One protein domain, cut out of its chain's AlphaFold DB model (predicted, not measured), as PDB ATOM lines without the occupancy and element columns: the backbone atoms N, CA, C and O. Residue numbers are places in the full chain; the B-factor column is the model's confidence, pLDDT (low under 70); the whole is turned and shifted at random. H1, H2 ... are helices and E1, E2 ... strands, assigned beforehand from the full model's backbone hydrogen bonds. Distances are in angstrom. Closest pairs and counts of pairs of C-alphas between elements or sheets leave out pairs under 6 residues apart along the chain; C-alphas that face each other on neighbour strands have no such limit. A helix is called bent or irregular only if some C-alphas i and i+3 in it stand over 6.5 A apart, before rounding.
ATOM      1  N   ALA A   2     -71.735  65.932  13.034       48.38
ATOM      2  CA  ALA A   2     -73.005  65.604  13.716       48.38
ATOM      3  C   ALA A   2     -73.234  66.309  15.078       48.38
ATOM      4  O   ALA A   2     -74.353  66.705  15.368       48.38
ATOM      5  N   TRP A   3     -72.183  66.552  15.877       55.34
ATOM      6  CA  TRP A   3     -72.289  67.316  17.135       55.34
ATOM      7  C   TRP A   3     -72.745  68.775  16.948       55.34
ATOM      8  O   TRP A   3     -73.501  69.289  17.762       55.34
ATOM      9  N   PHE A   4     -72.336  69.425  15.856       57.09
ATOM     10  CA  PHE A   4     -72.635  70.835  15.602       57.09
ATOM     11  C   PHE A   4     -74.098  71.078  15.217       57.09
ATOM     12  O   PHE A   4     -74.625  72.156  15.467       57.09
ATOM     13  N   HIS A   5     -74.787  70.068  14.678       56.06
ATOM     14  CA  HIS A   5     -76.241  70.148  14.532       56.06
ATOM     15  C   HIS A   5     -76.958  70.218  15.885       56.06
ATOM     16  O   HIS A   5     -78.004  70.850  15.957       56.06
ATOM     17  N   ASN A   6     -76.361  69.679  16.954       56.03
ATOM     18  CA  ASN A   6     -76.916  69.779  18.306       56.03
ATOM     19  C   ASN A   6     -76.548  71.100  18.998       56.03
ATOM     20  O   ASN A   6     -77.257  71.528  19.896       56.03
ATOM     21  N   ALA A   7     -75.483  71.792  18.570       53.16
ATOM     22  CA  ALA A   7     -75.186  73.143  19.062       53.16
ATOM     23  C   ALA A   7     -76.300  74.141  18.688       53.16
ATOM     24  O   ALA A   7     -76.632  75.010  19.487       53.16
ATOM     25  N   LYS A   8     -76.964  73.943  17.537       56.38
ATOM     26  CA  LYS A   8     -78.177  74.686  17.141       56.38
ATOM     27  C   LYS A   8     -79.401  74.416  18.026       56.38
ATOM     28  O   LYS A   8     -80.398  75.107  17.874       56.38
ATOM     29  N   MET A   9     -79.333  73.415  18.902       66.12
ATOM     30  CA  MET A   9     -80.400  73.059  19.840       66.12
ATOM     31  C   MET A   9     -80.210  73.735  21.207       66.12
ATOM     32  O   MET A   9     -80.869  73.345  22.163       66.12
ATOM     33  N   GLN A  10     -79.297  74.713  21.320       75.62
ATOM     34  CA  GLN A  10     -79.240  75.572  22.503       75.62
ATOM     35  C   GLN A  10     -80.508  76.430  22.541       75.62
ATOM     36  O   GLN A  10     -80.785  77.165  21.591       75.62
ATOM     37  N   HIS A  11     -81.256  76.343  23.633       80.00
ATOM     38  CA  HIS A  11     -82.444  77.157  23.853       80.00
ATOM     39  C   HIS A  11     -82.082  78.639  24.028       80.00
ATOM     40  O   HIS A  11     -80.921  78.999  24.248       80.00
ATOM     41  N   ASP A  12     -83.079  79.523  23.925       83.50
ATOM     42  CA  ASP A  12     -82.893  80.975  24.059       83.50
ATOM     43  C   ASP A  12     -82.356  81.395  25.439       83.50
ATOM     44  O   ASP A  12     -81.641  82.391  25.558       83.50
ATOM     45  N   ASP A  13     -82.586  80.587  26.465       86.12
ATOM     46  CA  ASP A  13     -82.055  80.775  27.813       86.12
ATOM     47  C   ASP A  13     -80.650  80.179  28.019       86.12
ATOM     48  O   ASP A  13     -80.080  80.384  29.080       86.12
ATOM     49  N   GLY A  14     -80.067  79.496  27.024       84.19
ATOM     50  CA  GLY A  14     -78.674  79.042  27.048       84.19
ATOM     51  C   GLY A  14     -78.447  77.563  27.375       84.19
ATOM     52  O   GLY A  14     -77.295  77.126  27.316       84.19
ATOM     53  N   HIS A  15     -79.490  76.776  27.657       89.81
ATOM     54  CA  HIS A  15     -79.344  75.348  27.980       89.81
ATOM     55  C   HIS A  15     -79.492  74.419  26.770       89.81
ATOM     56  O   HIS A  15     -79.948  74.825  25.700       89.81
ATOM     57  N   TRP A  16     -79.128  73.147  26.954       88.19
ATOM     58  CA  TRP A  16     -79.376  72.070  25.991       88.19
ATOM     59  C   TRP A  16     -80.260  70.975  26.581       88.19
ATOM     60  O   TRP A  16     -80.069  70.558  27.721       88.19
ATOM     61  N   GLU A  17     -81.157  70.445  25.756       84.88
ATOM     62  CA  GLU A  17     -81.977  69.276  26.081       84.88
ATOM     63  C   GLU A  17     -81.133  67.996  26.115       84.88
ATOM     64  O   GLU A  17     -80.434  67.669  25.145       84.88
ATOM     65  N   ALA A  18     -81.210  67.220  27.203       81.62
ATOM     66  CA  ALA A  18     -80.411  66.000  27.312       81.62
ATOM     67  C   ALA A  18     -80.801  64.946  26.285       81.62
ATOM     68  O   ALA A  18     -79.926  64.239  25.803       81.62
ATOM     69  N   GLU A  19     -82.074  64.821  25.908       75.75
ATOM     70  CA  GLU A  19     -82.477  63.810  24.925       75.75
ATOM     71  C   GLU A  19     -81.896  64.111  23.537       75.75
ATOM     72  O   GLU A  19     -81.345  63.232  22.864       75.75
ATOM     73  N   ALA A  20     -81.920  65.383  23.149       77.31
ATOM     74  CA  ALA A  20     -81.286  65.865  21.934       77.31
ATOM     75  C   ALA A  20     -79.766  65.622  21.961       77.31
ATOM     76  O   ALA A  20     -79.193  65.090  21.002       77.31
ATOM     77  N   LEU A  21     -79.120  65.912  23.097       78.44
ATOM     78  CA  LEU A  21     -77.709  65.613  23.320       78.44
ATOM     79  C   LEU A  21     -77.415  64.107  23.227       78.44
ATOM     80  O   LEU A  21     -76.458  63.697  22.570       78.44
ATOM     81  N   MET A  22     -78.245  63.269  23.845       74.56
ATOM     82  CA  MET A  22     -78.094  61.814  23.888       74.56
ATOM     83  C   MET A  22     -78.158  61.199  22.492       74.56
ATOM     84  O   MET A  22     -77.289  60.400  22.115       74.56
ATOM     85  N   ASN A  23     -79.137  61.632  21.698       75.00
ATOM     86  CA  ASN A  23     -79.295  61.253  20.298       75.00
ATOM     87  C   ASN A  23     -78.094  61.720  19.467       75.00
ATOM     88  O   ASN A  23     -77.449  60.930  18.772       75.00
ATOM     89  N   GLY A  24     -77.745  62.997  19.590       72.25
ATOM     90  CA  GLY A  24     -76.720  63.641  18.786       72.25
ATOM     91  C   GLY A  24     -75.283  63.207  19.096       72.25
ATOM     92  O   GLY A  24     -74.410  63.231  18.221       72.25
ATOM     93  N   LEU A  25     -75.021  62.774  20.330       71.44
ATOM     94  CA  LEU A  25     -73.743  62.204  20.745       71.44
ATOM     95  C   LEU A  25     -73.669  60.682  20.551       71.44
ATOM     96  O   LEU A  25     -72.588  60.105  20.728       71.44
ATOM     97  N   GLY A  26     -74.772  60.033  20.172       70.06
ATOM     98  CA  GLY A  26     -74.864  58.577  20.099       70.06
ATOM     99  C   GLY A  26     -74.713  57.906  21.467       70.06
ATOM    100  O   GLY A  26     -74.306  56.749  21.536       70.06
ATOM    101  N   LEU A  27     -75.013  58.624  22.555       71.00
ATOM    102  CA  LEU A  27     -74.966  58.084  23.917       71.00
ATOM    103  C   LEU A  27     -76.027  57.000  24.134       71.00
ATOM    104  O   LEU A  27     -75.825  56.125  24.966       71.00
ATOM    105  N   ASN A  28     -77.069  56.953  23.303       67.75
ATOM    106  CA  ASN A  28     -78.019  55.835  23.257       67.75
ATOM    107  C   ASN A  28     -77.367  54.470  22.970       67.75
ATOM    108  O   ASN A  28     -77.958  53.436  23.267       67.75
ATOM    109  N   LEU A  29     -76.164  54.447  22.380       64.94
ATOM    110  CA  LEU A  29     -75.403  53.208  22.179       64.94
ATOM    111  C   LEU A  29     -74.716  52.732  23.466       64.94
ATOM    112  O   LEU A  29     -74.477  51.537  23.614       64.94
ATOM    113  N   ALA A  30     -74.383  53.657  24.370       67.19
ATOM    114  CA  ALA A  30     -73.814  53.353  25.682       67.19
ATOM    115  C   ALA A  30     -74.912  53.118  26.735       67.19
ATOM    116  O   ALA A  30     -74.744  52.289  27.625       67.19
ATOM    117  N   TYR A  31     -76.048  53.804  26.579       75.06
ATOM    118  CA  TYR A  31     -77.188  53.795  27.489       75.06
ATOM    119  C   TYR A  31     -78.465  53.414  26.723       75.06
ATOM    120  O   TYR A  31     -79.157  54.292  26.194       75.06
ATOM    121  N   PRO A  32     -78.784  52.110  26.605       72.38
ATOM    122  CA  PRO A  32     -80.002  51.675  25.929       72.38
ATOM    123  C   PRO A  32     -81.252  52.266  26.608       72.38
ATOM    124  O   PRO A  32     -81.191  52.611  27.788       72.38
ATOM    125  N   PRO A  33     -82.402  52.357  25.908       73.19
ATOM    126  CA  PRO A  33     -83.646  52.917  26.455       73.19
ATOM    127  C   PRO A  33     -84.079  52.359  27.817       73.19
ATOM    128  O   PRO A  33     -84.760  53.043  28.558       73.19
ATOM    129  N   SER A  34     -83.672  51.135  28.153       72.69
ATOM    130  CA  SER A  34     -83.990  50.458  29.414       72.69
ATOM    131  C   SER A  34     -82.936  50.639  30.519       72.69
ATOM    132  O   SER A  34     -82.942  49.887  31.492       72.69
ATOM    133  N   SER A  35     -81.940  51.506  30.330       78.88
ATOM    134  CA  SER A  35     -80.835  51.688  31.275       78.88
ATOM    135  C   SER A  35     -81.236  52.679  32.375       78.88
ATOM    136  O   SER A  35     -81.508  53.831  32.053       78.88
ATOM    137  N   PRO A  36     -81.163  52.308  33.668       76.31
ATOM    138  CA  PRO A  36     -81.394  53.248  34.771       76.31
ATOM    139  C   PRO A  36     -80.464  54.472  34.728       76.31
ATOM    140  O   PRO A  36     -80.802  55.550  35.211       76.31
ATOM    141  N   GLN A  37     -79.280  54.314  34.130       76.06
ATOM    142  CA  GLN A  37     -78.335  55.399  33.891       76.06
ATOM    143  C   GLN A  37     -78.858  56.394  32.848       76.06
ATOM    144  O   GLN A  37     -78.636  57.588  33.016       76.06
ATOM    145  N   ARG A  38     -79.597  55.938  31.823       78.31
ATOM    146  CA  ARG A  38     -80.290  56.825  30.875       78.31
ATOM    147  C   ARG A  38     -81.343  57.656  31.596       78.31
ATOM    148  O   ARG A  38     -81.362  58.867  31.415       78.31
ATOM    149  N   ASP A  39     -82.163  57.023  32.427       75.56
ATOM    150  CA  ASP A  39     -83.229  57.711  33.164       75.56
ATOM    151  C   ASP A  39     -82.655  58.719  34.160       75.56
ATOM    152  O   ASP A  39     -83.175  59.819  34.296       75.56
ATOM    153  N   THR A  40     -81.525  58.391  34.791       74.06
ATOM    154  CA  THR A  40     -80.783  59.326  35.650       74.06
ATOM    155  C   THR A  40     -80.249  60.507  34.835       74.06
ATOM    156  O   THR A  40     -80.408  61.654  35.238       74.06
ATOM    157  N   LEU A  41     -79.685  60.253  33.649       73.56
ATOM    158  CA  LEU A  41     -79.186  61.310  32.768       73.56
ATOM    159  C   LEU A  41     -80.312  62.204  32.222       73.56
ATOM    160  O   LEU A  41     -80.098  63.395  32.032       73.56
ATOM    161  N   ILE A  42     -81.502  61.642  31.982       73.88
ATOM    162  CA  ILE A  42     -82.704  62.370  31.547       73.88
ATOM    163  C   ILE A  42     -83.361  63.114  32.723       73.88
ATOM    164  O   ILE A  42     -83.886  64.204  32.541       73.88
ATOM    165  N   ALA A  43     -83.319  62.584  33.943       67.62
ATOM    166  CA  ALA A  43     -83.870  63.255  35.121       67.62
ATOM    167  C   ALA A  43     -82.995  64.435  35.583       67.62
ATOM    168  O   ALA A  43     -83.506  65.453  36.042       67.62
ATOM    169  N   GLU A  44     -81.676  64.338  35.407       71.25
ATOM    170  CA  GLU A  44     -80.705  65.400  35.721       71.25
ATOM    171  C   GLU A  44     -80.453  66.352  34.517       71.25
ATOM    172  O   GLU A  44     -79.525  67.171  34.528       71.25
ATOM    173  N   SER A  45     -81.308  66.228  33.491       76.44
ATOM    174  CA  SER A  45     -81.077  66.470  32.057       76.44
ATOM    175  C   SER A  45     -80.435  67.797  31.679       76.44
ATOM    176  O   SER A  45     -79.312  67.766  31.167       76.44
ATOM    177  N   PRO A  46     -81.062  68.963  31.908       87.94
ATOM    178  CA  PRO A  46     -80.606  70.162  31.215       87.94
ATOM    179  C   PRO A  46     -79.278  70.657  31.784       87.94
ATOM    180  O   PRO A  46     -78.421  71.154  31.056       87.94
ATOM    181  N   PHE A  47     -79.064  70.455  33.087       92.31
ATOM    182  CA  PHE A  47     -77.868  70.920  33.781       92.31
ATOM    183  C   PHE A  47     -76.637  70.109  33.399       92.31
ATOM    184  O   PHE A  47     -75.621  70.667  32.980       92.31
ATOM    185  N   LEU A  48     -76.754  68.783  33.464       90.00
ATOM    186  CA  LEU A  48     -75.668  67.892  33.086       90.00
ATOM    187  C   LEU A  48     -75.386  67.962  31.576       90.00
ATOM    188  O   LEU A  48     -74.221  68.010  31.177       90.00
ATOM    189  N   ALA A  49     -76.426  68.043  30.738       88.12
ATOM    190  CA  ALA A  49     -76.276  68.200  29.292       88.12
ATOM    191  C   ALA A  49     -75.549  69.499  28.920       88.12
ATOM    192  O   ALA A  49     -74.640  69.481  28.086       88.12
ATOM    193  N   THR A  50     -75.890  70.606  29.582       91.69
ATOM    194  CA  THR A  50     -75.248  71.911  29.375       91.69
ATOM    195  C   THR A  50     -73.775  71.882  29.779       91.69
ATOM    196  O   THR A  50     -72.922  72.319  29.004       91.69
ATOM    197  N   LEU A  51     -73.435  71.267  30.917       93.19
ATOM    198  CA  LEU A  51     -72.039  71.073  31.331       93.19
ATOM    199  C   LEU A  51     -71.248  70.192  30.354       93.19
ATOM    200  O   LEU A  51     -70.112  70.513  30.001       93.19
ATOM    201  N   MET A  52     -71.847  69.102  29.863       89.75
ATOM    202  CA  MET A  52     -71.218  68.253  28.848       89.75
ATOM    203  C   MET A  52     -70.986  69.016  27.536       89.75
ATOM    204  O   MET A  52     -69.942  68.845  26.905       89.75
ATOM    205  N   MET A  53     -71.930  69.862  27.121       87.19
ATOM    206  CA  MET A  53     -71.801  70.677  25.911       87.19
ATOM    207  C   MET A  53     -70.724  71.751  26.037       87.19
ATOM    208  O   MET A  53     -69.913  71.881  25.116       87.19
ATOM    209  N   LEU A  54     -70.657  72.446  27.176       89.44
ATOM    210  CA  LEU A  54     -69.580  73.388  27.487       89.44
ATOM    211  C   LEU A  54     -68.210  72.713  27.416       89.44
ATOM    212  O   LEU A  54     -67.320  73.190  26.714       89.44
ATOM    213  N   GLU A  55     -68.048  71.562  28.068       90.44
ATOM    214  CA  GLU A  55     -66.783  70.821  28.071       90.44
ATOM    215  C   GLU A  55     -66.405  70.326  26.663       90.44
ATOM    216  O   GLU A  55     -65.245  70.424  26.251       90.44
ATOM    217  N   ILE A  56     -67.369  69.829  25.874       85.88
ATOM    218  CA  ILE A  56     -67.115  69.450  24.475       85.88
ATOM    219  C   ILE A  56     -66.685  70.672  23.658       85.88
ATOM    220  O   ILE A  56     -65.715  70.566  22.901       85.88
ATOM    221  N   GLY A  57     -67.387  71.798  23.786       83.44
ATOM    222  CA  GLY A  57     -67.089  73.024  23.053       83.44
ATOM    223  C   GLY A  57     -65.701  73.563  23.388       83.44
ATOM    224  O   GLY A  57     -64.895  73.749  22.476       83.44
ATOM    225  N   ARG A  58     -65.363  73.670  24.679       87.19
ATOM    226  CA  ARG A  58     -64.032  74.076  25.164       87.19
ATOM    227  C   ARG A  58     -62.921  73.188  24.615       87.19
ATOM    228  O   ARG A  58     -61.942  73.690  24.063       87.19
ATOM    229  N   ARG A  59     -63.091  71.862  24.680       84.44
ATOM    230  CA  ARG A  59     -62.113  70.915  24.116       84.44
ATOM    231  C   ARG A  59     -61.963  71.050  22.609       84.44
ATOM    232  O   ARG A  59     -60.857  70.882  22.102       84.44
ATOM    233  N   HIS A  60     -63.044  71.321  21.881       79.38
ATOM    234  CA  HIS A  60     -62.960  71.536  20.438       79.38
ATOM    235  C   HIS A  60     -62.233  72.834  20.114       79.38
ATOM    236  O   HIS A  60     -61.339  72.797  19.277       79.38
ATOM    237  N   VAL A  61     -62.553  73.938  20.794       81.00
ATOM    238  CA  VAL A  61     -61.833  75.213  20.646       81.00
ATOM    239  C   VAL A  61     -60.343  75.001  20.908       81.00
ATOM    240  O   VAL A  61     -59.524  75.341  20.058       81.00
ATOM    241  N   GLN A  62     -59.982  74.328  22.003       84.25
ATOM    242  CA  GLN A  62     -58.591  73.989  22.300       84.25
ATOM    243  C   GLN A  62     -57.949  73.134  21.194       84.25
ATOM    244  O   GLN A  62     -56.878  73.472  20.693       84.25
ATOM    245  N   MET A  63     -58.605  72.047  20.775       81.44
ATOM    246  CA  MET A  63     -58.114  71.161  19.715       81.44
ATOM    247  C   MET A  63     -57.925  71.908  18.390       81.44
ATOM    248  O   MET A  63     -56.992  71.612  17.643       81.44
ATOM    249  N   PHE A  64     -58.805  72.857  18.077       78.00
ATOM    250  CA  PHE A  64     -58.718  73.671  16.875       78.00
ATOM    251  C   PHE A  64     -57.571  74.673  16.946       78.00
ATOM    252  O   PHE A  64     -56.826  74.774  15.976       78.00
ATOM    253  N   THR A  65     -57.349  75.315  18.092       80.50
ATOM    254  CA  THR A  65     -56.165  76.155  18.330       80.50
ATOM    255  C   THR A  65     -54.876  75.344  18.186       80.50
ATOM    256  O   THR A  65     -53.945  75.755  17.493       80.50
ATOM    257  N   GLU A  66     -54.836  74.132  18.747       85.19
ATOM    258  CA  GLU A  66     -53.715  73.206  18.568       85.19
ATOM    259  C   GLU A  66     -53.550  72.779  17.101       85.19
ATOM    260  O   GLU A  66     -52.430  72.648  16.614       85.19
ATOM    261  N   TYR A  67     -54.647  72.556  16.371       81.31
ATOM    262  CA  TYR A  67     -54.621  72.185  14.954       81.31
ATOM    263  C   TYR A  67     -54.165  73.334  14.047       81.31
ATOM    264  O   TYR A  67     -53.404  73.107  13.104       81.31
ATOM    265  N   ALA A  68     -54.578  74.564  14.345       80.62
ATOM    266  CA  ALA A  68     -54.110  75.761  13.660       80.62
ATOM    267  C   ALA A  68     -52.593  75.945  13.831       80.62
ATOM    268  O   ALA A  68     -51.934  76.418  12.913       80.62
ATOM    269  N   ALA A  69     -52.030  75.479  14.951       85.25
ATOM    270  CA  ALA A  69     -50.591  75.471  15.202       85.25
ATOM    271  C   ALA A  69     -49.847  74.249  14.621       85.25
ATOM    272  O   ALA A  69     -48.617  74.237  14.617       85.25
ATOM    273  N   LYS A  70     -50.546  73.209  14.135       88.38
ATOM    274  CA  LYS A  70     -49.887  71.995  13.624       88.38
ATOM    275  C   LYS A  70     -49.265  72.232  12.245       88.38
ATOM    276  O   LYS A  70     -49.985  72.658  11.331       88.38
ATOM    277  N   PRO A  71     -47.991  71.847  12.043       90.25
ATOM    278  CA  PRO A  71     -47.357  71.929  10.734       90.25
ATOM    279  C   PRO A  71     -48.135  71.102   9.702       90.25
ATOM    280  O   PRO A  71     -48.763  70.087  10.029       90.25
ATOM    281  N   LYS A  72     -48.138  71.546   8.442       90.88
ATOM    282  CA  LYS A  72     -48.842  70.851   7.357       90.88
ATOM    283  C   LYS A  72     -47.981  69.726   6.789       90.88
ATOM    284  O   LYS A  72     -46.762  69.845   6.701       90.88
ATOM    285  N   GLN A  73     -48.624  68.643   6.361       92.44
ATOM    286  CA  GLN A  73     -47.963  67.630   5.543       92.44
ATOM    287  C   GLN A  73     -48.053  68.048   4.076       92.44
ATOM    288  O   GLN A  73     -49.145  68.213   3.539       92.44
ATOM    289  N   VAL A  74     -46.901  68.231   3.443       90.00
ATOM    290  CA  VAL A  74     -46.774  68.449   2.005       90.00
ATOM    291  C   VAL A  74     -46.390  67.116   1.384       90.00
ATOM    292  O   VAL A  74     -45.348  66.545   1.709       90.00
ATOM    293  N   ILE A  75     -47.264  66.602   0.524       89.94
ATOM    294  CA  ILE A  75     -47.028  65.365  -0.215       89.94
ATOM    295  C   ILE A  75     -46.477  65.759  -1.587       89.94
ATOM    296  O   ILE A  75     -47.208  66.293  -2.417       89.94
ATOM    297  N   ASP A  76     -45.190  65.519  -1.806       88.44
ATOM    298  CA  ASP A  76     -44.550  65.641  -3.113       88.44
ATOM    299  C   ASP A  76     -44.682  64.296  -3.836       88.44
ATOM    300  O   ASP A  76     -44.092  63.293  -3.424       88.44
ATOM    301  N   ILE A  77     -45.524  64.263  -4.869       88.69
ATOM    302  CA  ILE A  77     -45.758  63.077  -5.693       88.69
ATOM    303  C   ILE A  77     -45.004  63.268  -7.000       88.69
ATOM    304  O   ILE A  77     -45.438  64.004  -7.889       88.69
ATOM    305  N   LYS A  78     -43.888  62.560  -7.148       88.12
ATOM    306  CA  LYS A  78     -43.214  62.437  -8.437       88.12
ATOM    307  C   LYS A  78     -43.829  61.278  -9.193       88.12
ATOM    308  O   LYS A  78     -43.542  60.119  -8.901       88.12
ATOM    309  N   LEU A  79     -44.670  61.620 -10.162       81.19
ATOM    310  CA  LEU A  79     -45.260  60.645 -11.068       81.19
ATOM    311  C   LEU A  79     -44.151  59.920 -11.839       81.19
ATOM    312  O   LEU A  79     -43.230  60.541 -12.379       81.19
ATOM    313  N   GLY A  80     -44.235  58.596 -11.847       82.81
ATOM    314  CA  GLY A  80     -43.355  57.723 -12.597       82.81
ATOM    315  C   GLY A  80     -43.538  57.876 -14.108       82.81
ATOM    316  O   GLY A  80     -44.467  58.515 -14.596       82.81
ATOM    317  N   ASP A  81     -42.657  57.246 -14.885       84.81
ATOM    318  CA  ASP A  81     -42.700  57.290 -16.358       84.81
ATOM    319  C   ASP A  81     -43.773  56.367 -16.973       84.81
ATOM    320  O   ASP A  81     -43.849  56.214 -18.196       84.81
ATOM    321  N   GLY A  82     -44.571  55.703 -16.129       65.94
ATOM    322  CA  GLY A  82     -45.624  54.771 -16.526       65.94
ATOM    323  C   GLY A  82     -45.125  53.491 -17.208       65.94
ATOM    324  O   GLY A  82     -45.944  52.720 -17.707       65.94
ATOM    325  N   ARG A  83     -43.807  53.248 -17.270       69.25
ATOM    326  CA  ARG A  83     -43.221  52.088 -17.968       69.25
ATOM    327  C   ARG A  83     -42.225  51.303 -17.126       69.25
ATOM    328  O   ARG A  83     -42.184  50.084 -17.243       69.25
ATOM    329  N   THR A  84     -41.416  51.972 -16.306       62.12
ATOM    330  CA  THR A  84     -40.352  51.323 -15.521       62.12
ATOM    331  C   THR A  84     -40.144  51.900 -14.124       62.12
ATOM    332  O   THR A  84     -39.570  51.214 -13.277       62.12
ATOM    333  N   ARG A  85     -40.611  53.123 -13.843       60.53
ATOM    334  CA  ARG A  85     -40.514  53.739 -12.511       60.53
ATOM    335  C   ARG A  85     -41.897  53.920 -11.904       60.53
ATOM    336  O   ARG A  85     -42.770  54.494 -12.544       60.53
ATOM    337  N   ALA A  86     -42.069  53.420 -10.683       77.12
ATOM    338  CA  ALA A  86     -43.252  53.679  -9.870       77.12
ATOM    339  C   ALA A  86     -43.266  55.136  -9.385       77.12
ATOM    340  O   ALA A  86     -42.211  55.772  -9.311       77.12
ATOM    341  N   ASP A  87     -44.451  55.630  -9.034       83.00
ATOM    342  CA  ASP A  87     -44.609  56.942  -8.412       83.00
ATOM    343  C   ASP A  87     -43.813  57.001  -7.103       83.00
ATOM    344  O   ASP A  87     -43.905  56.113  -6.251       83.00
ATOM    345  N   GLU A  88     -43.022  58.056  -6.936       89.12
ATOM    346  CA  GLU A  88     -42.309  58.326  -5.695       89.12
ATOM    347  C   GLU A  88     -43.115  59.346  -4.889       89.12
ATOM    348  O   GLU A  88     -43.235  60.508  -5.272       89.12
ATOM    349  N   VAL A  89     -43.667  58.902  -3.762       87.69
ATOM    350  CA  VAL A  89     -44.415  59.758  -2.837       87.69
ATOM    351  C   VAL A  89     -43.513  60.117  -1.662       87.69
ATOM    352  O   VAL A  89     -43.127  59.245  -0.882       87.69
ATOM    353  N   ARG A  90     -43.186  61.401  -1.507       89.31
ATOM    354  CA  ARG A  90     -42.474  61.932  -0.337       89.31
ATOM    355  C   ARG A  90     -43.421  62.781   0.493       89.31
ATOM    356  O   ARG A  90     -43.970  63.758   0.004       89.31
ATOM    357  N   VAL A  91     -43.579  62.435   1.765       91.00
ATOM    358  CA  VAL A  91     -44.341  63.247   2.720       91.00
ATOM    359  C   VAL A  91     -43.350  64.049   3.555       91.00
ATOM    360  O   VAL A  91     -42.550  63.470   4.288       91.00
ATOM    361  N   ALA A  92     -43.384  65.374   3.436       91.69
ATOM    362  CA  ALA A  92     -42.602  66.290   4.258       91.69
ATOM    363  C   ALA A  92     -43.525  67.052   5.214       91.69
ATOM    364  O   ALA A  92     -44.609  67.486   4.832       91.69
ATOM    365  N   THR A  93     -43.089  67.244   6.455       93.31
ATOM    366  CA  THR A  93     -43.775  68.118   7.413       93.31
ATOM    367  C   THR A  93     -43.171  69.511   7.304       93.31
ATOM    368  O   THR A  93     -41.961  69.662   7.458       93.31
ATOM    369  N   VAL A  94     -43.997  70.513   7.013       94.38
ATOM    370  CA  VAL A  94     -43.569  71.901   6.805       94.38
ATOM    371  C   VAL A  94     -44.295  72.796   7.802       94.38
ATOM    372  O   VAL A  94     -45.512  72.682   7.971       94.38
ATOM    373  N   GLU A  95     -43.543  73.672   8.465       94.81
ATOM    374  CA  GLU A  95     -44.107  74.707   9.335       94.81
ATOM    375  C   GLU A  95     -45.062  75.606   8.549       94.81
ATOM    376  O   GLU A  95     -44.820  75.931   7.385       94.81
ATOM    377  N   LEU A  96     -46.165  75.989   9.186       91.56
ATOM    378  CA  LEU A  96     -47.105  76.927   8.586       91.56
ATOM    379  C   LEU A  96     -46.504  78.326   8.573       91.56
ATOM    380  O   LEU A  96     -45.930  78.774   9.570       91.56
ATOM    381  N   THR A  97     -46.704  79.034   7.471       94.19
ATOM    382  CA  THR A  97     -46.488  80.481   7.432       94.19
ATOM    383  C   THR A  97     -47.509  81.197   8.325       94.19
ATOM    384  O   THR A  97     -48.566  80.650   8.641       94.19
ATOM    385  N   GLU A  98     -47.209  82.426   8.751       90.75
ATOM    386  CA  GLU A  98     -48.144  83.216   9.572       90.75
ATOM    387  C   GLU A  98     -49.471  83.491   8.846       90.75
ATOM    388  O   GLU A  98     -50.530  83.461   9.468       90.75
ATOM    389  N   GLU A  99     -49.427  83.671   7.525       92.56
ATOM    390  CA  GLU A  99     -50.619  83.828   6.686       92.56
ATOM    391  C   GLU A  99     -51.488  82.560   6.703       92.56
ATOM    392  O   GLU A  99     -52.681  82.637   6.977       92.56
ATOM    393  N   GLU A 100     -50.894  81.371   6.558       90.00
ATOM    394  CA  GLU A 100     -51.635  80.101   6.628       90.00
ATOM    395  C   GLU A 100     -52.199  79.805   8.022       90.00
ATOM    396  O   GLU A 100     -53.257  79.184   8.147       90.00
ATOM    397  N   LYS A 101     -51.507  80.225   9.089       89.38
ATOM    398  CA  LYS A 101     -52.049  80.146  10.456       89.38
ATOM    399  C   LYS A 101     -53.279  81.038  10.588       89.38
ATOM    400  O   LYS A 101     -54.285  80.596  11.141       89.38
ATOM    401  N   HIS A 102     -53.210  82.256  10.052       87.62
ATOM    402  CA  HIS A 102     -54.323  83.199  10.055       87.62
ATOM    403  C   HIS A 102     -55.508  82.689   9.222       87.62
ATOM    404  O   HIS A 102     -56.639  82.717   9.695       87.62
ATOM    405  N   GLU A 103     -55.273  82.149   8.024       87.44
ATOM    406  CA  GLU A 103     -56.320  81.535   7.195       87.44
ATOM    407  C   GLU A 103     -56.971  80.331   7.881       87.44
ATOM    408  O   GLU A 103     -58.194  80.184   7.858       87.44
ATOM    409  N   ARG A 104     -56.176  79.477   8.542       87.00
ATOM    410  CA  ARG A 104     -56.718  78.366   9.333       87.00
ATOM    411  C   ARG A 104     -57.585  78.861  10.484       87.00
ATOM    412  O   ARG A 104     -58.643  78.284  10.702       87.00
ATOM    413  N   LEU A 105     -57.161  79.899  11.203       84.75
ATOM    414  CA  LEU A 105     -57.953  80.504  12.279       84.75
ATOM    415  C   LEU A 105     -59.257  81.112  11.746       84.75
ATOM    416  O   LEU A 105     -60.319  80.802  12.276       84.75
ATOM    417  N   ALA A 106     -59.206  81.866  10.649       85.38
ATOM    418  CA  ALA A 106     -60.391  82.448  10.023       85.38
ATOM    419  C   ALA A 106     -61.383  81.373   9.538       85.38
ATOM    420  O   ALA A 106     -62.584  81.469   9.783       85.38
ATOM    421  N   GLY A 107     -60.892  80.294   8.917       82.19
ATOM    422  CA  GLY A 107     -61.737  79.167   8.510       82.19
ATOM    423  C   GLY A 107     -62.366  78.424   9.694       82.19
ATOM    424  O   GLY A 107     -63.462  77.875   9.575       82.19
ATOM    425  N   LEU A 108     -61.704  78.419  10.854       77.38
ATOM    426  CA  LEU A 108     -62.248  77.863  12.092       77.38
ATOM    427  C   LEU A 108     -63.336  78.754  12.694       77.38
ATOM    428  O   LEU A 108     -64.353  78.225  13.139       77.38
ATOM    429  N   GLU A 109     -63.155  80.074  12.675       80.25
ATOM    430  CA  GLU A 109     -64.179  81.040  13.087       80.25
ATOM    431  C   GLU A 109     -65.420  80.947  12.194       80.25
ATOM    432  O   GLU A 109     -66.541  80.847  12.693       80.25
ATOM    433  N   GLU A 110     -65.232  80.877  10.872       80.50
ATOM    434  CA  GLU A 110     -66.325  80.676   9.918       80.50
ATOM    435  C   GLU A 110     -67.035  79.336  10.160       80.50
ATOM    436  O   GLU A 110     -68.267  79.252  10.166       80.50
ATOM    437  N   PHE A 111     -66.270  78.269  10.405       73.75
ATOM    438  CA  PHE A 111     -66.826  76.962  10.723       73.75
ATOM    439  C   PHE A 111     -67.624  76.984  12.034       73.75
ATOM    440  O   PHE A 111     -68.734  76.452  12.067       73.75
ATOM    441  N   ALA A 112     -67.119  77.636  13.084       72.88
ATOM    442  CA  ALA A 112     -67.836  77.825  14.344       72.88
ATOM    443  C   ALA A 112     -69.147  78.602  14.132       72.88
ATOM    444  O   ALA A 112     -70.209  78.142  14.566       72.88
ATOM    445  N   ALA A 113     -69.102  79.694  13.363       73.31
ATOM    446  CA  ALA A 113     -70.273  80.498  13.015       73.31
ATOM    447  C   ALA A 113     -71.328  79.686  12.240       73.31
ATOM    448  O   ALA A 113     -72.507  79.684  12.598       73.31
ATOM    449  N   ARG A 114     -70.917  78.911  11.224       67.25
ATOM    450  CA  ARG A 114     -71.805  78.007  10.460       67.25
ATOM    451  C   ARG A 114     -72.454  76.935  11.329       67.25
ATOM    452  O   ARG A 114     -73.565  76.477  11.046       67.25
ATOM    453  N   CYS A 115     -71.755  76.528  12.377       61.75
ATOM    454  CA  CYS A 115     -72.236  75.556  13.338       61.75
ATOM    455  C   CYS A 115     -73.172  76.151  14.398       61.75
ATOM    456  O   CYS A 115     -73.652  75.411  15.253       61.75
ATOM    457  N   GLY A 116     -73.470  77.452  14.337       62.47
ATOM    458  CA  GLY A 116     -74.350  78.120  15.295       62.47
ATOM    459  C   GLY A 116     -73.710  78.353  16.662       62.47
ATOM    460  O   GLY A 116     -74.416  78.734  17.589       62.47
ATOM    461  N   LEU A 117     -72.391  78.168  16.791       66.75
ATOM    462  CA  LEU A 117     -71.636  78.632  17.951       66.75
ATOM    463  C   LEU A 117     -71.509  80.155  17.819       66.75
ATOM    464  O   LEU A 117     -70.523  80.669  17.294       66.75
ATOM    465  N   ARG A 118     -72.567  80.877  18.204       64.25
ATOM    466  CA  ARG A 118     -72.539  82.341  18.311       64.25
ATOM    467  C   ARG A 118     -71.430  82.745  19.274       64.25
ATOM    468  O   ARG A 118     -71.182  82.011  20.213       64.25
ATOM    469  N   ALA A 119     -70.799  83.904  19.107       70.00
ATOM    470  CA  ALA A 119     -69.706  84.331  19.991       70.00
ATOM    471  C   ALA A 119     -70.058  84.306  21.503       70.00
ATOM    472  O   ALA A 119     -69.156  84.218  22.327       70.00
ATOM    473  N   ASP A 120     -71.349  84.331  21.851       82.31
ATOM    474  CA  ASP A 120     -71.905  84.340  23.209       82.31
ATOM    475  C   ASP A 120     -72.423  82.971  23.707       82.31
ATOM    476  O   ASP A 120     -73.001  82.898  24.791       82.31
ATOM    477  N   TRP A 121     -72.252  81.876  22.952       82.88
ATOM    478  CA  TRP A 121     -72.836  80.567  23.303       82.88
ATOM    479  C   TRP A 121     -72.383  80.066  24.686       82.88
ATOM    480  O   TRP A 121     -73.191  79.525  25.445       82.88
ATOM    481  N   GLU A 122     -71.101  80.272  25.011       87.75
ATOM    482  CA  GLU A 122     -70.496  79.912  26.297       87.75
ATOM    483  C   GLU A 122     -71.016  80.813  27.420       87.75
ATOM    484  O   GLU A 122     -71.400  80.312  28.470       87.75
ATOM    485  N   GLU A 123     -71.106  82.124  27.177       90.69
ATOM    486  CA  GLU A 123     -71.619  83.090  28.151       90.69
ATOM    487  C   GLU A 123     -73.071  82.781  28.536       90.69
ATOM    488  O   GLU A 123     -73.405  82.753  29.717       90.69
ATOM    489  N   ARG A 124     -73.927  82.474  27.557       88.62
ATOM    490  CA  ARG A 124     -75.339  82.133  27.798       88.62
ATOM    491  C   ARG A 124     -75.495  80.831  28.579       88.62
ATOM    492  O   ARG A 124     -76.317  80.754  29.487       88.62
ATOM    493  N   ALA A 125     -74.691  79.822  28.253       91.31
ATOM    494  CA  ALA A 125     -74.670  78.568  28.994       91.31
ATOM    495  C   ALA A 125     -74.201  78.766  30.445       91.31
ATOM    496  O   ALA A 125     -74.796  78.207  31.362       91.31
ATOM    497  N   GLU A 126     -73.168  79.583  30.663       94.44
ATOM    498  CA  GLU A 126     -72.665  79.922  31.998       94.44
ATOM    499  C   GLU A 126     -73.696  80.702  32.823       94.44
ATOM    500  O   GLU A 126     -73.985  80.318  33.955       94.44
ATOM    501  N   GLN A 127     -74.335  81.720  32.236       94.62
ATOM    502  CA  GLN A 127     -75.417  82.472  32.883       94.62
ATOM    503  C   GLN A 127     -76.573  81.558  33.303       94.62
ATOM    504  O   GLN A 127     -77.100  81.673  34.412       94.62
ATOM    505  N   TRP A 128     -76.953  80.616  32.436       95.44
ATOM    506  CA  TRP A 128     -77.990  79.642  32.751       95.44
ATOM    507  C   TRP A 128     -77.579  78.709  33.897       95.44
ATOM    508  O   TRP A 128     -78.360  78.488  34.823       95.44
ATOM    509  N   LEU A 129     -76.341  78.198  33.882       95.69
ATOM    510  CA  LEU A 129     -75.819  77.322  34.936       95.69
ATOM    511  C   LEU A 129     -75.747  78.024  36.296       95.69
ATOM    512  O   LEU A 129     -76.047  77.404  37.315       95.69
ATOM    513  N   GLU A 130     -75.370  79.301  36.323       96.00
ATOM    514  CA  GLU A 130     -75.338  80.115  37.543       96.00
ATOM    515  C   GLU A 130     -76.742  80.368  38.111       96.00
ATOM    516  O   GLU A 130     -76.927  80.353  39.329       96.00
ATOM    517  N   GLY A 131     -77.734  80.565  37.238       93.12
ATOM    518  CA  GLY A 131     -79.130  80.789  37.619       93.12
ATOM    519  C   GLY A 131     -79.919  79.520  37.966       93.12
ATOM    520  O   GLY A 131     -81.021  79.611  38.511       93.12
ATOM    521  N   HIS A 132     -79.393  78.335  37.658       94.44
ATOM    522  CA  HIS A 132     -80.112  77.075  37.835       94.44
ATOM    523  C   HIS A 132     -80.177  76.647  39.319       94.44
ATOM    524  O   HIS A 132     -79.188  76.781  40.042       94.44
ATOM    525  N   PRO A 133     -81.272  76.011  39.800       94.81
ATOM    526  CA  PRO A 133     -81.397  75.549  41.193       94.81
ATOM    527  C   PRO A 133     -80.278  74.618  41.688       94.81
ATOM    528  O   PRO A 133     -80.072  74.475  42.890       94.81
ATOM    529  N   ARG A 134     -79.551  73.986  40.761       92.12
ATOM    530  CA  ARG A 134     -78.419  73.085  41.038       92.12
ATOM    531  C   ARG A 134     -77.050  73.756  40.960       92.12
ATOM    532  O   ARG A 134     -76.042  73.059  41.008       92.12
ATOM    533  N   ALA A 135     -76.980  75.084  40.871       95.00
ATOM    534  CA  ALA A 135     -75.709  75.810  40.856       95.00
ATOM    535  C   ALA A 135     -74.813  75.454  42.063       95.00
ATOM    536  O   ALA A 135     -73.593  75.384  41.931       95.00
ATOM    537  N   ALA A 136     -75.412  75.140  43.220       95.12
ATOM    538  CA  ALA A 136     -74.692  74.679  44.410       95.12
ATOM    539  C   ALA A 136     -73.975  73.324  44.220       95.12
ATOM    540  O   ALA A 136     -72.937  73.094  44.837       95.12
ATOM    541  N   ASP A 137     -74.484  72.462  43.335       94.38
ATOM    542  CA  ASP A 137     -73.930  71.136  43.032       94.38
ATOM    543  C   ASP A 137     -72.976  71.155  41.825       94.38
ATOM    544  O   ASP A 137     -72.483  70.104  41.404       94.38
ATOM    545  N   ARG A 138     -72.707  72.335  41.242       94.62
ATOM    546  CA  ARG A 138     -71.988  72.493  39.968       94.62
ATOM    547  C   ARG A 138     -70.686  71.699  39.909       94.62
ATOM    548  O   ARG A 138     -70.480  70.958  38.957       94.62
ATOM    549  N   SER A 139     -69.855  71.792  40.947       94.75
ATOM    550  CA  SER A 139     -68.568  71.084  40.990       94.75
ATOM    551  C   SER A 139     -68.736  69.563  40.897       94.75
ATOM    552  O   SER A 139     -67.985  68.909  40.181       94.75
ATOM    553  N   SER A 140     -69.731  68.989  41.583       93.12
ATOM    554  CA  SER A 140     -70.000  67.547  41.510       93.12
ATOM    555  C   SER A 140     -70.548  67.151  40.138       93.12
ATOM    556  O   SER A 140     -70.230  66.077  39.635       93.12
ATOM    557  N   MET A 141     -71.365  68.005  39.521       91.88
ATOM    558  CA  MET A 141     -71.938  67.755  38.196       91.88
ATOM    559  C   MET A 141     -70.899  67.876  37.075       91.88
ATOM    560  O   MET A 141     -70.941  67.108  36.117       91.88
ATOM    561  N   GLU A 142     -69.930  68.784  37.202       93.81
ATOM    562  CA  GLU A 142     -68.797  68.920  36.277       93.81
ATOM    563  C   GLU A 142     -67.910  67.666  36.271       93.81
ATOM    564  O   GLU A 142     -67.445  67.230  35.210       93.81
ATOM    565  N   GLU A 143     -67.717  67.038  37.435       91.94
ATOM    566  CA  GLU A 143     -67.015  65.757  37.547       91.94
ATOM    567  C   GLU A 143     -67.773  64.629  36.837       91.94
ATOM    568  O   GLU A 143     -67.161  63.865  36.082       91.94
ATOM    569  N   ILE A 144     -69.098  64.560  37.013       89.12
ATOM    570  CA  ILE A 144     -69.961  63.583  36.332       89.12
ATOM    571  C   ILE A 144     -69.913  63.805  34.815       89.12
ATOM    572  O   ILE A 144     -69.591  62.876  34.072       89.12
ATOM    573  N   ALA A 145     -70.129  65.037  34.345       89.44
ATOM    574  CA  ALA A 145     -70.059  65.392  32.926       89.44
ATOM    575  C   ALA A 145     -68.708  64.993  32.311       89.44
ATOM    576  O   ALA A 145     -68.637  64.389  31.235       89.44
ATOM    577  N   SER A 146     -67.616  65.282  33.020       90.12
ATOM    578  CA  SER A 146     -66.260  64.937  32.594       90.12
ATOM    579  C   SER A 146     -66.028  63.428  32.523       90.12
ATOM    580  O   SER A 146     -65.378  62.953  31.583       90.12
ATOM    581  N   ALA A 147     -66.531  62.667  33.500       87.94
ATOM    582  CA  ALA A 147     -66.430  61.211  33.532       87.94
ATOM    583  C   ALA A 147     -67.199  60.571  32.365       87.94
ATOM    584  O   ALA A 147     -66.632  59.750  31.637       87.94
ATOM    585  N   GLU A 148     -68.426  61.025  32.117       84.56
ATOM    586  CA  GLU A 148     -69.275  60.568  31.013       84.56
ATOM    587  C   GLU A 148     -68.630  60.817  29.645       84.56
ATOM    588  O   GLU A 148     -68.516  59.923  28.796       84.56
ATOM    589  N   LEU A 149     -68.093  62.023  29.442       84.75
ATOM    590  CA  LEU A 149     -67.372  62.350  28.216       84.75
ATOM    591  C   LEU A 149     -66.124  61.481  28.035       84.75
ATOM    592  O   LEU A 149     -65.854  61.031  26.919       84.75
ATOM    593  N   ARG A 150     -65.365  61.206  29.105       85.19
ATOM    594  CA  ARG A 150     -64.187  60.321  29.042       85.19
ATOM    595  C   ARG A 150     -64.566  58.897  28.644       85.19
ATOM    596  O   ARG A 150     -63.918  58.350  27.752       85.19
ATOM    597  N   LEU A 151     -65.612  58.323  29.241       79.69
ATOM    598  CA  LEU A 151     -66.102  56.985  28.888       79.69
ATOM    599  C   LEU A 151     -66.469  56.902  27.404       79.69
ATOM    600  O   LEU A 151     -66.059  55.972  26.706       79.69
ATOM    601  N   ARG A 152     -67.141  57.931  26.880       77.62
ATOM    602  CA  ARG A 152     -67.462  58.024  25.454       77.62
ATOM    603  C   ARG A 152     -66.219  58.124  24.573       77.62
ATOM    604  O   ARG A 152     -66.118  57.405  23.579       77.62
ATOM    605  N   PHE A 153     -65.275  59.010  24.894       79.12
ATOM    606  CA  PHE A 153     -64.055  59.160  24.093       79.12
ATOM    607  C   PHE A 153     -63.234  57.867  24.066       79.12
ATOM    608  O   PHE A 153     -62.729  57.502  23.003       79.12
ATOM    609  N   LEU A 154     -63.171  57.139  25.185       75.94
ATOM    610  CA  LEU A 154     -62.557  55.814  25.252       75.94
ATOM    611  C   LEU A 154     -63.307  54.798  24.384       75.94
ATOM    612  O   LEU A 154     -62.673  54.114  23.588       75.94
ATOM    613  N   ALA A 155     -64.642  54.755  24.436       72.44
ATOM    614  CA  ALA A 155     -65.442  53.861  23.595       72.44
ATOM    615  C   ALA A 155     -65.256  54.136  22.088       72.44
ATOM    616  O   ALA A 155     -65.135  53.209  21.280       72.44
ATOM    617  N   VAL A 156     -65.176  55.411  21.691       71.31
ATOM    618  CA  VAL A 156     -64.900  55.811  20.301       71.31
ATOM    619  C   VAL A 156     -63.466  55.455  19.894       71.31
ATOM    620  O   VAL A 156     -63.251  54.961  18.783       71.31
ATOM    621  N   ALA A 157     -62.485  55.680  20.772       72.94
ATOM    622  CA  ALA A 157     -61.090  55.322  20.530       72.94
ATOM    623  C   ALA A 157     -60.913  53.800  20.390       72.94
ATOM    624  O   ALA A 157     -60.262  53.351  19.445       72.94
ATOM    625  N   ASP A 158     -61.563  53.010  21.245       71.56
ATOM    626  CA  ASP A 158     -61.569  51.548  21.175       71.56
ATOM    627  C   ASP A 158     -62.268  51.036  19.915       71.56
ATOM    628  O   ASP A 158     -61.768  50.119  19.265       71.56
ATOM    629  N   SER A 159     -63.379  51.655  19.505       69.19
ATOM    630  CA  SER A 159     -64.048  51.338  18.238       69.19
ATOM    631  C   SER A 159     -63.132  51.589  17.031       69.19
ATOM    632  O   SER A 159     -63.018  50.744  16.140       69.19
ATOM    633  N   LYS A 160     -62.388  52.706  17.027       68.81
ATOM    634  CA  LYS A 160     -61.378  52.996  15.991       68.81
ATOM    635  C   LYS A 160     -60.202  52.017  16.036       68.81
ATOM    636  O   LYS A 160     -59.752  51.560  14.987       68.81
ATOM    637  N   ARG A 161     -59.722  51.653  17.228       71.12
ATOM    638  CA  ARG A 161     -58.615  50.702  17.404       71.12
ATOM    639  C   ARG A 161     -58.999  49.297  16.935       71.12
ATOM    640  O   ARG A 161     -58.218  48.670  16.223       71.12
ATOM    641  N   LYS A 162     -60.220  48.848  17.245       67.81
ATOM    642  CA  LYS A 162     -60.784  47.580  16.751       67.81
ATOM    643  C   LYS A 162     -60.944  47.580  15.229       67.81
ATOM    644  O   LYS A 162     -60.584  46.596  14.598       67.81
ATOM    645  N   LYS A 163     -61.368  48.690  14.610       61.22
ATOM    646  CA  LYS A 163     -61.420  48.812  13.137       61.22
ATOM    647  C   LYS A 163     -60.048  48.689  12.467       61.22
ATOM    648  O   LYS A 163     -59.935  48.071  11.411       61.22
ATOM    649  N   ASN A 164     -59.001  49.227  13.088       66.44
ATOM    650  CA  ASN A 164     -57.647  49.143  12.539       66.44
ATOM    651  C   ASN A 164     -57.019  47.748  12.709       66.44
ATOM    652  O   ASN A 164     -56.163  47.384  11.908       66.44
ATOM    653  N   GLY A 165     -57.462  46.971  13.705       64.50
ATOM    654  CA  GLY A 165     -57.030  45.588  13.943       64.50
ATOM    655  C   GLY A 165     -57.918  44.506  13.322       64.50
ATOM    656  O   GLY A 165     -57.580  43.333  13.448       64.50
ATOM    657  N   ALA A 166     -59.032  44.877  12.680       70.44
ATOM    658  CA  ALA A 166     -59.946  43.920  12.069       70.44
ATOM    659  C   ALA A 166     -59.243  43.146  10.948       70.44
ATOM    660  O   ALA A 166     -58.611  43.757  10.073       70.44
TER     661      ALA A 166
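Overview. This is residues 2 to 166 of the 525 residues of the protein "Hypothetical protein" of Symbiodinium sp. CCMP2592 (UniProt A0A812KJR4). A two-stranded hairpin, E1 and E2, forms a long arm at one end of a loose helical body in which H4 is the middle helix. H5 folds back from the arm along the last part of H4, H6 packs on the first part of H4, H7 crosses that first part and sticks out with its residues 156 to 165, and H2, next to H1 and H3, packs on the beginning of H4. The printed part has 165 residues, with seven named helices and two named strands in the order H1 H2 H3 H4 E1 E2 H5 H6 H7; the class is mostly helix and the sheet is antiparallel. The whole is loose, with a radius of gyration of the C-alphas of 21.0 A, and elongated, spanning 72 by 41 by 24 A.

Along the chain. E1, residues 72 to 78, begins at C-alpha 72 (-48.842, 70.851, 7.357) and is 18.8 A long; E2, residues 88 to 94, is 18.5 A long. H4, residues 45 to 68, is 33.9 A long, and H5, residues 98 to 114, is 24.2 A. H6, residues 121 to 131, measures 15.6 A. H7, residues 135 to 165, measures 44.6 A and ends at C-alpha 165 (-57.030, 45.588, 13.943). H1, residues 2 to 7, begins at C-alpha 2 (-73.005, 65.604, 13.716); H2 holds residues 18 to 25 and H3 residues 36 to 43.

Arrangement. E1 and E2 are a hairpin of antiparallel strands at 157 degrees, with N 74 and O 92 2.8 A apart and N 90 and O 76 2.8 A apart, within hydrogen-bond range. H4, the hub, touches H5 with residues 64 to 68 alone, at a shallow tilt of 22 degrees, opposite ways; the closest C-alphas, of Ala 68 and Arg 104, are 5.7 A apart. H4 touches H6 at a shallow tilt of 32 degrees, closest at the C-alphas of Thr 50 and Ala 125, 6.7 A. H4 touches H7 at a steep tilt of 56 degrees, closest at the C-alphas of Met 52 and Ala 145, 5.1 A. H4 touches H2 at the C-alphas of Ser 45 and Ala 18, 4.8 A. H1 and H2 form a helical hairpin, closest at the C-alphas of Trp 3 and Gly 24, 6.0 A. H2 and H3 only just touch, with 3 pairs of C-alphas within 8 A, the closest those of Ala 18 and Ile 42, 6.0 A. Every O i to N i+4 pair is within hydrogen-bond range in H2, H3, H4, H5 and H6; H1 has 1 of 2 and H7 25 of 27.

Size, cuts and confidence. The C-alphas farthest apart, of Arg 83 and Pro 133, are 74.2 A apart. H7 is irregular, with C-alphas 136 and 139 7.9 A apart, and has a kink of 33 degrees near residue 142. The printed part has no cut, and no link is long. The mean pLDDT of the printed part is 80.8; 27 residues are under 70, among them residues 2 to 9 and 114 to 118.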